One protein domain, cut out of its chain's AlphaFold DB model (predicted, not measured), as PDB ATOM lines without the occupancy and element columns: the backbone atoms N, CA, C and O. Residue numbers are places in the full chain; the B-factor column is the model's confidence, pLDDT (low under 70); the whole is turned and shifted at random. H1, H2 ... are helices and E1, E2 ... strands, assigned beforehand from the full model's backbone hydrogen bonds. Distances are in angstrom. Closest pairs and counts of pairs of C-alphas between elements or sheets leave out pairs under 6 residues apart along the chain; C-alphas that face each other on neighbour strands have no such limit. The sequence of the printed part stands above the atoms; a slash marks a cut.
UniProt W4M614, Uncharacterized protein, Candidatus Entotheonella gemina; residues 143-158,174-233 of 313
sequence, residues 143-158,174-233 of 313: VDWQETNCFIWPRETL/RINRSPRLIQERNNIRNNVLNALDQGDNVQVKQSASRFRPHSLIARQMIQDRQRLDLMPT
ATOM      1  N   VAL A 143      27.033  36.893  68.275       96.25
ATOM      2  CA  VAL A 143      25.805  36.265  68.743       96.25
ATOM      3  C   VAL A 143      25.112  37.232  69.678       96.25
ATOM      4  O   VAL A 143      25.677  37.658  70.681       96.25
ATOM      5  N   ASP A 144      23.858  37.511  69.381       94.69
ATOM      6  CA  ASP A 144      22.971  38.255  70.253       94.69
ATOM      7  C   ASP A 144      22.394  37.335  71.341       94.69
ATOM      8  O   ASP A 144      21.244  36.896  71.287       94.69
ATOM      9  N   TRP A 145      23.251  36.913  72.273       94.62
ATOM     10  CA  TRP A 145      22.872  35.953  73.309       94.62
ATOM     11  C   TRP A 145      22.053  36.587  74.437       94.62
ATOM     12  O   TRP A 145      21.417  35.853  75.183       94.62
ATOM     13  N   GLN A 146      22.058  37.914  74.575       91.44
ATOM     14  CA  GLN A 146      21.267  38.618  75.589       91.44
ATOM     15  C   GLN A 146      19.789  38.697  75.192       91.44
ATOM     16  O   GLN A 146      18.916  38.692  76.057       91.44
ATOM     17  N   GLU A 147      19.507  38.682  73.890       88.00
ATOM     18  CA  GLU A 147      18.152  38.652  73.363       88.00
ATOM     19  C   GLU A 147      17.572  37.234  73.273       88.00
ATOM     20  O   GLU A 147      18.263  36.206  73.235       88.00
ATOM     21  N   THR A 148      16.244  37.171  73.171       73.25
ATOM     22  CA  THR A 148      15.471  35.914  73.177       73.25
ATOM     23  C   THR A 148      15.716  35.007  71.970       73.25
ATOM     24  O   THR A 148      15.373  33.827  72.032       73.25
ATOM     25  N   ASN A 149      16.316  35.510  70.887       87.62
ATOM     26  CA  ASN A 149      16.422  34.790  69.614       87.62
ATOM     27  C   ASN A 149      17.825  34.258  69.278       87.62
ATOM     28  O   ASN A 149      17.957  33.526  68.292       87.62
ATOM     29  N   CYS A 150      18.869  34.604  70.046       94.50
ATOM     30  CA  CYS A 150      20.252  34.180  69.774       94.50
ATOM     31  C   CYS A 150      20.654  34.348  68.296       94.50
ATOM     32  O   CYS A 150      21.217  33.439  67.665       94.50
ATOM     33  N   PHE A 151      20.293  35.490  67.704       96.94
ATOM     34  CA  PHE A 151      20.605  35.765  66.309       96.94
ATOM     35  C   PHE A 151      22.106  35.921  66.105       96.94
ATOM     36  O   PHE A 151      22.833  36.366  66.986       96.94
ATOM     37  N   ILE A 152      22.562  35.505  64.927       97.06
ATOM     38  CA  ILE A 152      23.962  35.616  64.530       97.06
ATOM     39  C   ILE A 152      24.073  36.732  63.503       97.06
ATOM     40  O   ILE A 152      23.347  36.717  62.507       97.06
ATOM     41  N   TRP A 153      24.991  37.662  63.722       96.88
ATOM     42  CA  TRP A 153      25.196  38.842  62.892       96.88
ATOM     43  C   TRP A 153      26.659  38.973  62.463       96.88
ATOM     44  O   TRP A 153      27.551  38.474  63.154       96.88
ATOM     45  N   PRO A 154      26.943  39.631  61.327       96.50
ATOM     46  CA  PRO A 154      28.300  40.073  61.036       96.50
ATOM     47  C   PRO A 154      28.757  41.088  62.089       96.50
ATOM     48  O   PRO A 154      28.003  41.997  62.431       96.50
ATOM     49  N   ARG A 155      30.006  40.987  62.551       94.19
ATOM     50  CA  ARG A 155      30.584  42.012  63.429       94.19
ATOM     51  C   ARG A 155      30.677  43.364  62.731       94.19
ATOM     52  O   ARG A 155      30.960  43.457  61.533       94.19
ATOM     53  N   GLU A 156      30.508  44.424  63.512       91.50
ATOM     54  CA  GLU A 156      30.586  45.805  63.028       91.50
ATOM     55  C   GLU A 156      31.969  46.156  62.469       91.50
ATOM     56  O   GLU A 156      32.061  46.886  61.482       91.50
ATOM     57  N   THR A 157      33.024  45.560  63.032       91.31
ATOM     58  CA  THR A 157      34.428  45.766  62.643       91.31
ATOM     59  C   THR A 157      34.762  45.281  61.233       91.31
ATOM     60  O   THR A 157      35.772  45.696  60.670       91.31
ATOM     61  N   LEU A 158      33.918  44.436  60.633       92.62
ATOM     62  CA  LEU A 158      34.153  43.912  59.292       92.62
ATOM     63  C   LEU A 158      34.103  45.010  58.229       92.62
ATOM     64  O   LEU A 158      33.224  45.877  58.229       92.62
ATOM     65  N   ARG A 174      19.691  30.546  55.724       97.25
ATOM     66  CA  ARG A 174      18.542  30.877  56.576       97.25
ATOM     67  C   ARG A 174      18.854  30.739  58.068       97.25
ATOM     68  O   ARG A 174      17.987  30.329  58.843       97.25
ATOM     69  N   ILE A 175      20.070  31.109  58.471       96.94
ATOM     70  CA  ILE A 175      20.582  30.902  59.830       96.94
ATOM     71  C   ILE A 175      19.661  31.553  60.864       96.94
ATOM     72  O   ILE A 175      19.249  30.884  61.800       96.94
ATOM     73  N   ASN A 176      19.202  32.787  60.647       97.25
ATOM     74  CA  ASN A 176      18.265  33.467  61.558       97.25
ATOM     75  C   ASN A 176      16.777  33.277  61.203       97.25
ATOM     76  O   ASN A 176      15.926  33.946  61.772       97.25
ATOM     77  N   ARG A 177      16.429  32.387  60.260       96.19
ATOM     78  CA  ARG A 177      15.038  32.206  59.779       96.19
ATOM     79  C   ARG A 177      14.475  30.801  60.014       96.19
ATOM     80  O   ARG A 177      13.440  30.458  59.443       96.19
ATOM     81  N   SER A 178      15.168  29.975  60.796       95.06
ATOM     82  CA  SER A 178      14.739  28.620  61.155       95.06
ATOM     83  C   SER A 178      14.376  28.562  62.642       95.06
ATOM     84  O   SER A 178      15.286  28.636  63.471       95.06
ATOM     85  N   PRO A 179      13.089  28.372  63.000       95.12
ATOM     86  CA  PRO A 179      12.667  28.251  64.397       95.12
ATOM     87  C   PRO A 179      13.404  27.141  65.152       95.12
ATOM     88  O   PRO A 179      13.787  27.332  66.299       95.12
ATOM     89  N   ARG A 180      13.691  26.011  64.488       94.56
ATOM     90  CA  ARG A 180      14.452  24.904  65.089       94.56
ATOM     91  C   ARG A 180      15.893  25.302  65.411       94.56
ATOM     92  O   ARG A 180      16.366  25.010  66.498       94.56
ATOM     93  N   LEU A 181      16.579  26.013  64.508       95.38
ATOM     94  CA  LEU A 181      17.943  26.493  64.783       95.38
ATOM     95  C   LEU A 181      17.964  27.554  65.886       95.38
ATOM     96  O   LEU A 181      18.932  27.640  66.630       95.38
ATOM     97  N   ILE A 182      16.943  28.408  65.957       96.31
ATOM     98  CA  ILE A 182      16.812  29.409  67.024       96.31
ATOM     99  C   ILE A 182      16.582  28.708  68.369       96.31
ATOM    100  O   ILE A 182      17.275  29.002  69.337       96.31
ATOM    101  N   GLN A 183      15.685  27.720  68.413       96.12
ATOM    102  CA  GLN A 183      15.427  26.917  69.607       96.12
ATOM    103  C   GLN A 183      16.679  26.168  70.089       96.12
ATOM    104  O   GLN A 183      16.996  26.229  71.271       96.12
ATOM    105  N   GLU A 184      17.420  25.510  69.189       95.88
ATOM    106  CA  GLU A 184      18.682  24.833  69.533       95.88
ATOM    107  C   GLU A 184      19.683  25.808  70.184       95.88
ATOM    108  O   GLU A 184      20.255  25.497  71.227       95.88
ATOM    109  N   ARG A 185      19.855  27.012  69.622       97.06
ATOM    110  CA  ARG A 185      20.741  28.045  70.185       97.06
ATOM    111  C   ARG A 185      20.257  28.556  71.541       97.06
ATOM    112  O   ARG A 185      21.057  28.665  72.464       97.06
ATOM    113  N   ASN A 186      18.957  28.804  71.684       96.88
ATOM    114  CA  ASN A 186      18.355  29.208  72.954       96.88
ATOM    115  C   ASN A 186      18.557  28.154  74.049       96.88
ATOM    116  O   ASN A 186      18.849  28.512  75.186       96.88
ATOM    117  N   ASN A 187      18.457  26.865  73.711       96.56
ATOM    118  CA  ASN A 187      18.734  25.783  74.655       96.56
ATOM    119  C   ASN A 187      20.196  25.820  75.121       96.56
ATOM    120  O   ASN A 187      20.449  25.738  76.318       96.56
ATOM    121  N   ILE A 188      21.152  26.009  74.202       96.94
ATOM    122  CA  ILE A 188      22.571  26.158  74.563       96.94
ATOM    123  C   ILE A 188      22.787  27.388  75.448       96.94
ATOM    124  O   ILE A 188      23.404  27.256  76.500       96.94
ATOM    125  N   ARG A 189      22.236  28.554  75.083       97.50
ATOM    126  CA  ARG A 189      22.308  29.768  75.913       97.50
ATOM    127  C   ARG A 189      21.811  29.494  77.332       97.50
ATOM    128  O   ARG A 189      22.517  29.791  78.289       97.50
ATOM    129  N   ASN A 190      20.612  28.927  77.469       97.06
ATOM    130  CA  ASN A 190      20.002  28.669  78.772       97.06
ATOM    131  C   ASN A 190      20.825  27.668  79.594       97.06
ATOM    132  O   ASN A 190      21.029  27.882  80.784       97.06
ATOM    133  N   ASN A 191      21.352  26.616  78.963       97.50
ATOM    134  CA  ASN A 191      22.221  25.649  79.634       97.50
ATOM    135  C   ASN A 191      23.509  26.306  80.150       97.50
ATOM    136  O   ASN A 191      23.923  26.034  81.272       97.50
ATOM    137  N   VAL A 192      24.123  27.195  79.361       97.88
ATOM    138  CA  VAL A 192      25.332  27.926  79.773       97.88
ATOM    139  C   VAL A 192      25.023  28.919  80.893       97.88
ATOM    140  O   VAL A 192      25.804  29.010  81.834       97.88
ATOM    141  N   LEU A 193      23.895  29.636  80.831       96.94
ATOM    142  CA  LEU A 193      23.454  30.527  81.912       96.94
ATOM    143  C   LEU A 193      23.270  29.752  83.221       96.94
ATOM    144  O   LEU A 193      23.879  30.111  84.222       96.94
ATOM    145  N   ASN A 194      22.529  28.642  83.185       98.06
ATOM    146  CA  ASN A 194      22.311  27.800  84.360       98.06
ATOM    147  C   ASN A 194      23.632  27.266  84.935       98.06
ATOM    148  O   ASN A 194      23.823  27.284  86.148       98.06
ATOM    149  N   ALA A 195      24.553  26.817  84.077       98.25
ATOM    150  CA  ALA A 195      25.862  26.333  84.510       98.25
ATOM    151  C   ALA A 195      26.704  27.446  85.158       98.25
ATOM    152  O   ALA A 195      27.335  27.218  86.187       98.25
ATOM    153  N   LEU A 196      26.678  28.664  84.606       96.50
ATOM    154  CA  LEU A 196      27.341  29.825  85.207       96.50
ATOM    155  C   LEU A 196      26.752  30.171  86.581       96.50
ATOM    156  O   LEU A 196      27.517  30.419  87.510       96.50
ATOM    157  N   ASP A 197      25.425  30.159  86.713       96.38
ATOM    158  CA  ASP A 197      24.729  30.487  87.963       96.38
ATOM    159  C   ASP A 197      24.988  29.439  89.059       96.38
ATOM    160  O   ASP A 197      25.080  29.774  90.239       96.38
ATOM    161  N   GLN A 198      25.162  28.172  88.672       97.69
ATOM    162  CA  GLN A 198      25.484  27.063  89.579       97.69
ATOM    163  C   GLN A 198      26.987  26.921  89.870       97.69
ATOM    164  O   GLN A 198      27.372  26.105  90.705       97.69
ATOM    165  N   GLY A 199      27.848  27.682  89.186       96.94
ATOM    166  CA  GLY A 199      29.301  27.520  89.278       96.94
ATOM    167  C   GLY A 199      29.834  26.237  88.623       96.94
ATOM    168  O   GLY A 199      30.956  25.819  88.920       96.94
ATOM    169  N   ASP A 200      29.070  25.613  87.722       98.19
ATOM    170  CA  ASP A 200      29.489  24.445  86.944       98.19
ATOM    171  C   ASP A 200      30.421  24.860  85.794       98.19
ATOM    172  O   ASP A 200      30.069  24.937  84.612       98.19
ATOM    173  N   ASN A 201      31.667  25.139  86.166       97.31
ATOM    174  CA  ASN A 201      32.720  25.538  85.238       97.31
ATOM    175  C   ASN A 201      33.022  24.456  84.181       97.31
ATOM    176  O   ASN A 201      33.474  24.787  83.082       97.31
ATOM    177  N   VAL A 202      32.783  23.175  84.493       96.50
ATOM    178  CA  VAL A 202      33.028  22.058  83.567       96.50
ATOM    179  C   VAL A 202      32.022  22.109  82.426       96.50
ATOM    180  O   VAL A 202      32.424  22.094  81.262       96.50
ATOM    181  N   GLN A 203      30.734  22.253  82.734       97.12
ATOM    182  CA  GLN A 203      29.688  22.354  81.720       97.12
ATOM    183  C   GLN A 203      29.847  23.604  80.840       97.12
ATOM    184  O   GLN A 203      29.620  23.537  79.624       97.12
ATOM    185  N   VAL A 204      30.276  24.736  81.411       98.12
ATOM    186  CA  VAL A 204      30.567  25.960  80.639       98.12
ATOM    187  C   VAL A 204      31.704  25.715  79.645       98.12
ATOM    188  O   VAL A 204      31.529  25.965  78.449       98.12
ATOM    189  N   LYS A 205      32.832  25.156  80.108       97.75
ATOM    190  CA  LYS A 205      33.968  24.794  79.246       97.75
ATOM    191  C   LYS A 205      33.550  23.822  78.148       97.75
ATOM    192  O   LYS A 205      33.812  24.064  76.972       97.75
ATOM    193  N   GLN A 206      32.833  22.756  78.499       95.81
ATOM    194  CA  GLN A 206      32.348  21.788  77.518       95.81
ATOM    195  C   GLN A 206      31.481  22.461  76.452       95.81
ATOM    196  O   GLN A 206      31.703  22.228  75.270       95.81
ATOM    197  N   SER A 207      30.560  23.345  76.844       97.19
ATOM    198  CA  SER A 207      29.688  24.078  75.911       97.19
ATOM    199  C   SER A 207      30.455  25.044  74.997       97.19
ATOM    200  O   SER A 207      30.013  25.318  73.882       97.19
ATOM    201  N   ALA A 208      31.607  25.548  75.445       97.69
ATOM    202  CA  ALA A 208      32.482  26.449  74.695       97.69
ATOM    203  C   ALA A 208      33.515  25.737  73.804       97.69
ATOM    204  O   ALA A 208      34.233  26.410  73.053       97.69
ATOM    205  N   SER A 209      33.587  24.403  73.859       95.75
ATOM    206  CA  SER A 209      34.468  23.624  72.990       95.75
ATOM    207  C   SER A 209      34.062  23.791  71.530       95.75
ATOM    208  O   SER A 209      32.894  23.639  71.168       95.75
ATOM    209  N   ARG A 210      35.032  24.050  70.655       92.31
ATOM    210  CA  ARG A 210      34.798  24.297  69.227       92.31
ATOM    211  C   ARG A 210      34.151  23.131  68.478       92.31
ATOM    212  O   ARG A 210      33.540  23.343  67.436       92.31
ATOM    213  N   PHE A 211      34.249  21.916  69.016       93.38
ATOM    214  CA  PHE A 211      33.627  20.719  68.446       93.38
ATOM    215  C   PHE A 211      32.180  20.516  68.917       93.38
ATOM    216  O   PHE A 211      31.524  19.564  68.487       93.38
ATOM    217  N   ARG A 212      31.660  21.392  69.791       95.31
ATOM    218  CA  ARG A 212      30.260  21.366  70.225       95.31
ATOM    219  C   ARG A 212      29.356  22.223  69.338       95.31
ATOM    220  O   ARG A 212      29.775  23.277  68.853       95.31
ATOM    221  N   PRO A 213      28.089  21.805  69.159       95.19
ATOM    222  CA  PRO A 213      27.105  22.589  68.430       95.19
ATOM    223  C   PRO A 213      26.928  23.983  69.027       95.19
ATOM    224  O   PRO A 213      26.801  24.128  70.241       95.19
ATOM    225  N   HIS A 214      26.867  24.996  68.163       95.88
ATOM    226  CA  HIS A 214      26.628  26.395  68.541       95.88
ATOM    227  C   HIS A 214      27.575  26.944  69.630       95.88
ATOM    228  O   HIS A 214      27.226  27.894  70.332       95.88
ATOM    229  N   SER A 215      28.786  26.391  69.748       95.94
ATOM    230  CA  SER A 215      29.774  26.742  70.783       95.94
ATOM    231  C   SER A 215      30.159  28.223  70.820       95.94
ATOM    232  O   SER A 215      30.512  28.745  71.878       95.94
ATOM    233  N   LEU A 216      30.010  28.939  69.699       95.94
ATOM    234  CA  LEU A 216      30.202  30.389  69.622       95.94
ATOM    235  C   LEU A 216      29.357  31.160  70.654       95.94
ATOM    236  O   LEU A 216      29.816  32.184  71.148       95.94
ATOM    237  N   ILE A 217      28.167  30.660  71.012       97.50
ATOM    238  CA  ILE A 217      27.315  31.250  72.059       97.50
ATOM    239  C   ILE A 217      28.065  31.258  73.389       97.50
ATOM    240  O   ILE A 217      28.279  32.315  73.975       97.50
ATOM    241  N   ALA A 218      28.501  30.081  73.842       97.81
ATOM    242  CA  ALA A 218      29.198  29.928  75.112       97.81
ATOM    243  C   ALA A 218      30.510  30.724  75.121       97.81
ATOM    244  O   ALA A 218      30.802  31.417  76.090       97.81
ATOM    245  N   ARG A 219      31.264  30.704  74.012       97.38
ATOM    246  CA  ARG A 219      32.514  31.467  73.874       97.38
ATOM    247  C   ARG A 219      32.289  32.976  74.003       97.38
ATOM    248  O   ARG A 219      33.050  33.626  74.715       97.38
ATOM    249  N   GLN A 220      31.247  33.532  73.377       96.81
ATOM    250  CA  GLN A 220      30.932  34.962  73.504       96.81
ATOM    251  C   GLN A 220      30.376  35.313  74.886       96.81
ATOM    252  O   GLN A 220      30.772  36.325  75.446       96.81
ATOM    253  N   MET A 221      29.567  34.447  75.504       97.44
ATOM    254  CA  MET A 221      29.125  34.644  76.891       97.44
ATOM    255  C   MET A 221      30.301  34.689  77.879       97.44
ATOM    256  O   MET A 221      30.319  35.529  78.777       97.44
ATOM    257  N   ILE A 222      31.292  33.807  77.707       97.75
ATOM    258  CA  ILE A 222      32.538  33.792  78.491       97.75
ATOM    259  C   ILE A 222      33.301  35.113  78.319       97.75
ATOM    260  O   ILE A 222      33.746  35.698  79.309       97.75
ATOM    261  N   GLN A 223      33.442  35.584  77.076       95.69
ATOM    262  CA  GLN A 223      34.121  36.842  76.752       95.69
ATOM    263  C   GLN A 223      33.401  38.050  77.361       95.69
ATOM    264  O   GLN A 223      34.026  38.835  78.070       95.69
ATOM    265  N   ASP A 224      32.092  38.165  77.145       95.31
ATOM    266  CA  ASP A 224      31.288  39.312  77.576       95.31
ATOM    267  C   ASP A 224      31.179  39.401  79.103       95.31
ATOM    268  O   ASP A 224      31.134  40.495  79.662       95.31
ATOM    269  N   ARG A 225      31.198  38.257  79.802       95.12
ATOM    270  CA  ARG A 225      31.255  38.195  81.273       95.12
ATOM    271  C   ARG A 225      32.675  38.268  81.842       95.12
ATOM    272  O   ARG A 225      32.837  38.128  83.051       95.12
ATOM    273  N   GLN A 226      33.692  38.456  80.999       96.56
ATOM    274  CA  GLN A 226      35.106  38.534  81.389       96.56
ATOM    275  C   GLN A 226      35.611  37.300  82.166       96.56
ATOM    276  O   GLN A 226      36.554  37.383  82.950       96.56
ATOM    277  N   ARG A 227      35.015  36.126  81.923       96.62
ATOM    278  CA  ARG A 227      35.352  34.850  82.577       96.62
ATOM    279  C   ARG A 227      36.313  34.013  81.741       96.62
ATOM    280  O   ARG A 227      36.090  32.829  81.528       96.62
ATOM    281  N   LEU A 228      37.379  34.627  81.221       96.81
ATOM    282  CA  LEU A 228      38.324  33.966  80.305       96.81
ATOM    283  C   LEU A 228      38.985  32.707  80.904       96.81
ATOM    284  O   LEU A 228      39.434  31.852  80.144       96.81
ATOM    285  N   ASP A 229      38.970  32.550  82.232       97.00
ATOM    286  CA  ASP A 229      39.332  31.324  82.961       97.00
ATOM    287  C   ASP A 229      38.499  30.090  82.554       97.00
ATOM    288  O   ASP A 229      38.941  28.948  82.701       97.00
ATOM    289  N   LEU A 230      37.302  30.319  82.011       97.94
ATOM    290  CA  LEU A 230      36.377  29.294  81.530       97.94
ATOM    291  C   LEU A 230      36.501  29.009  80.032       97.94
ATOM    292  O   LEU A 230      35.766  28.167  79.519       97.94
ATOM    293  N   MET A 231      37.402  29.679  79.308       97.81
ATOM    294  CA  MET A 231      37.647  29.347  77.907       97.81
ATOM    295  C   MET A 231      38.408  28.012  77.818       97.81
ATOM    296  O   MET A 231      39.456  27.883  78.455       97.81
ATOM    297  N   PRO A 232      37.938  27.022  77.035       97.00
ATOM    298  CA  PRO A 232      38.663  25.771  76.855       97.00
ATOM    299  C   PRO A 232      40.029  26.015  76.230       97.00
ATOM    300  O   PRO A 232      40.155  26.714  75.219       97.00
ATOM    301  N   THR A 233      41.053  25.416  76.821       96.56
ATOM    302  CA  THR A 233      42.388  25.404  76.230       96.56
ATOM    303  C   THR A 233      42.441  24.427  75.048       96.56
ATOM    304  O   THR A 233      41.718  23.428  75.047       96.56
TER     305      THR A 233
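What this domain is: This is residues 143 to 158 and 174 to 233 of the 313 residues of an uncharacterized protein of Candidatus Entotheonella gemina (UniProt W4M614). One long helix, H1, has two short helices packed on it: H2 folds back along its residues 188 to 196, and H3 packs on its residues 185 to 192 and crosses both H1 and H2 at a steep tilt. Strand E1 lies apart from these helices. The printed part has 76 residues with one named strand and three named helices, in the order E1, H1, H2, H3, and is mostly helix. It is compact, with a radius of gyration of the C-alphas of 12.1 A and spans of 33 by 28 by 22 A.

Where its parts are: E1, residues 152 to 154, begins at C-alpha (23.962, 35.616, 64.530) and pairs with no named strand. H1, residues 179 to 198, is 28.3 A long. H2 is residues 201 to 208, 10.6 A. H3, residues 216 to 224, 12.0 A, ends at C-alpha (31.288, 39.312, 77.576).

How they stand to each other: H1, with residues 188 to 196 alone, touches H2 in a helical hairpin, at a shallow tilt of 23 degrees, opposite ways; the closest C-alphas, of Val 192 and Val 204, are 5.7 A apart. H3 touches H1 at a steep tilt of 42 degrees, closest at the C-alphas of Val 192 and Ala 218, 6.4 A. In H1, H2 and H3 every O i to N i+4 pair is within hydrogen-bond range.

The domain as a whole: Residues 159 to 173 are not printed; C-alphas 158 and 174 are 20.5 A apart. No printed residue is under 70 in pLDDT.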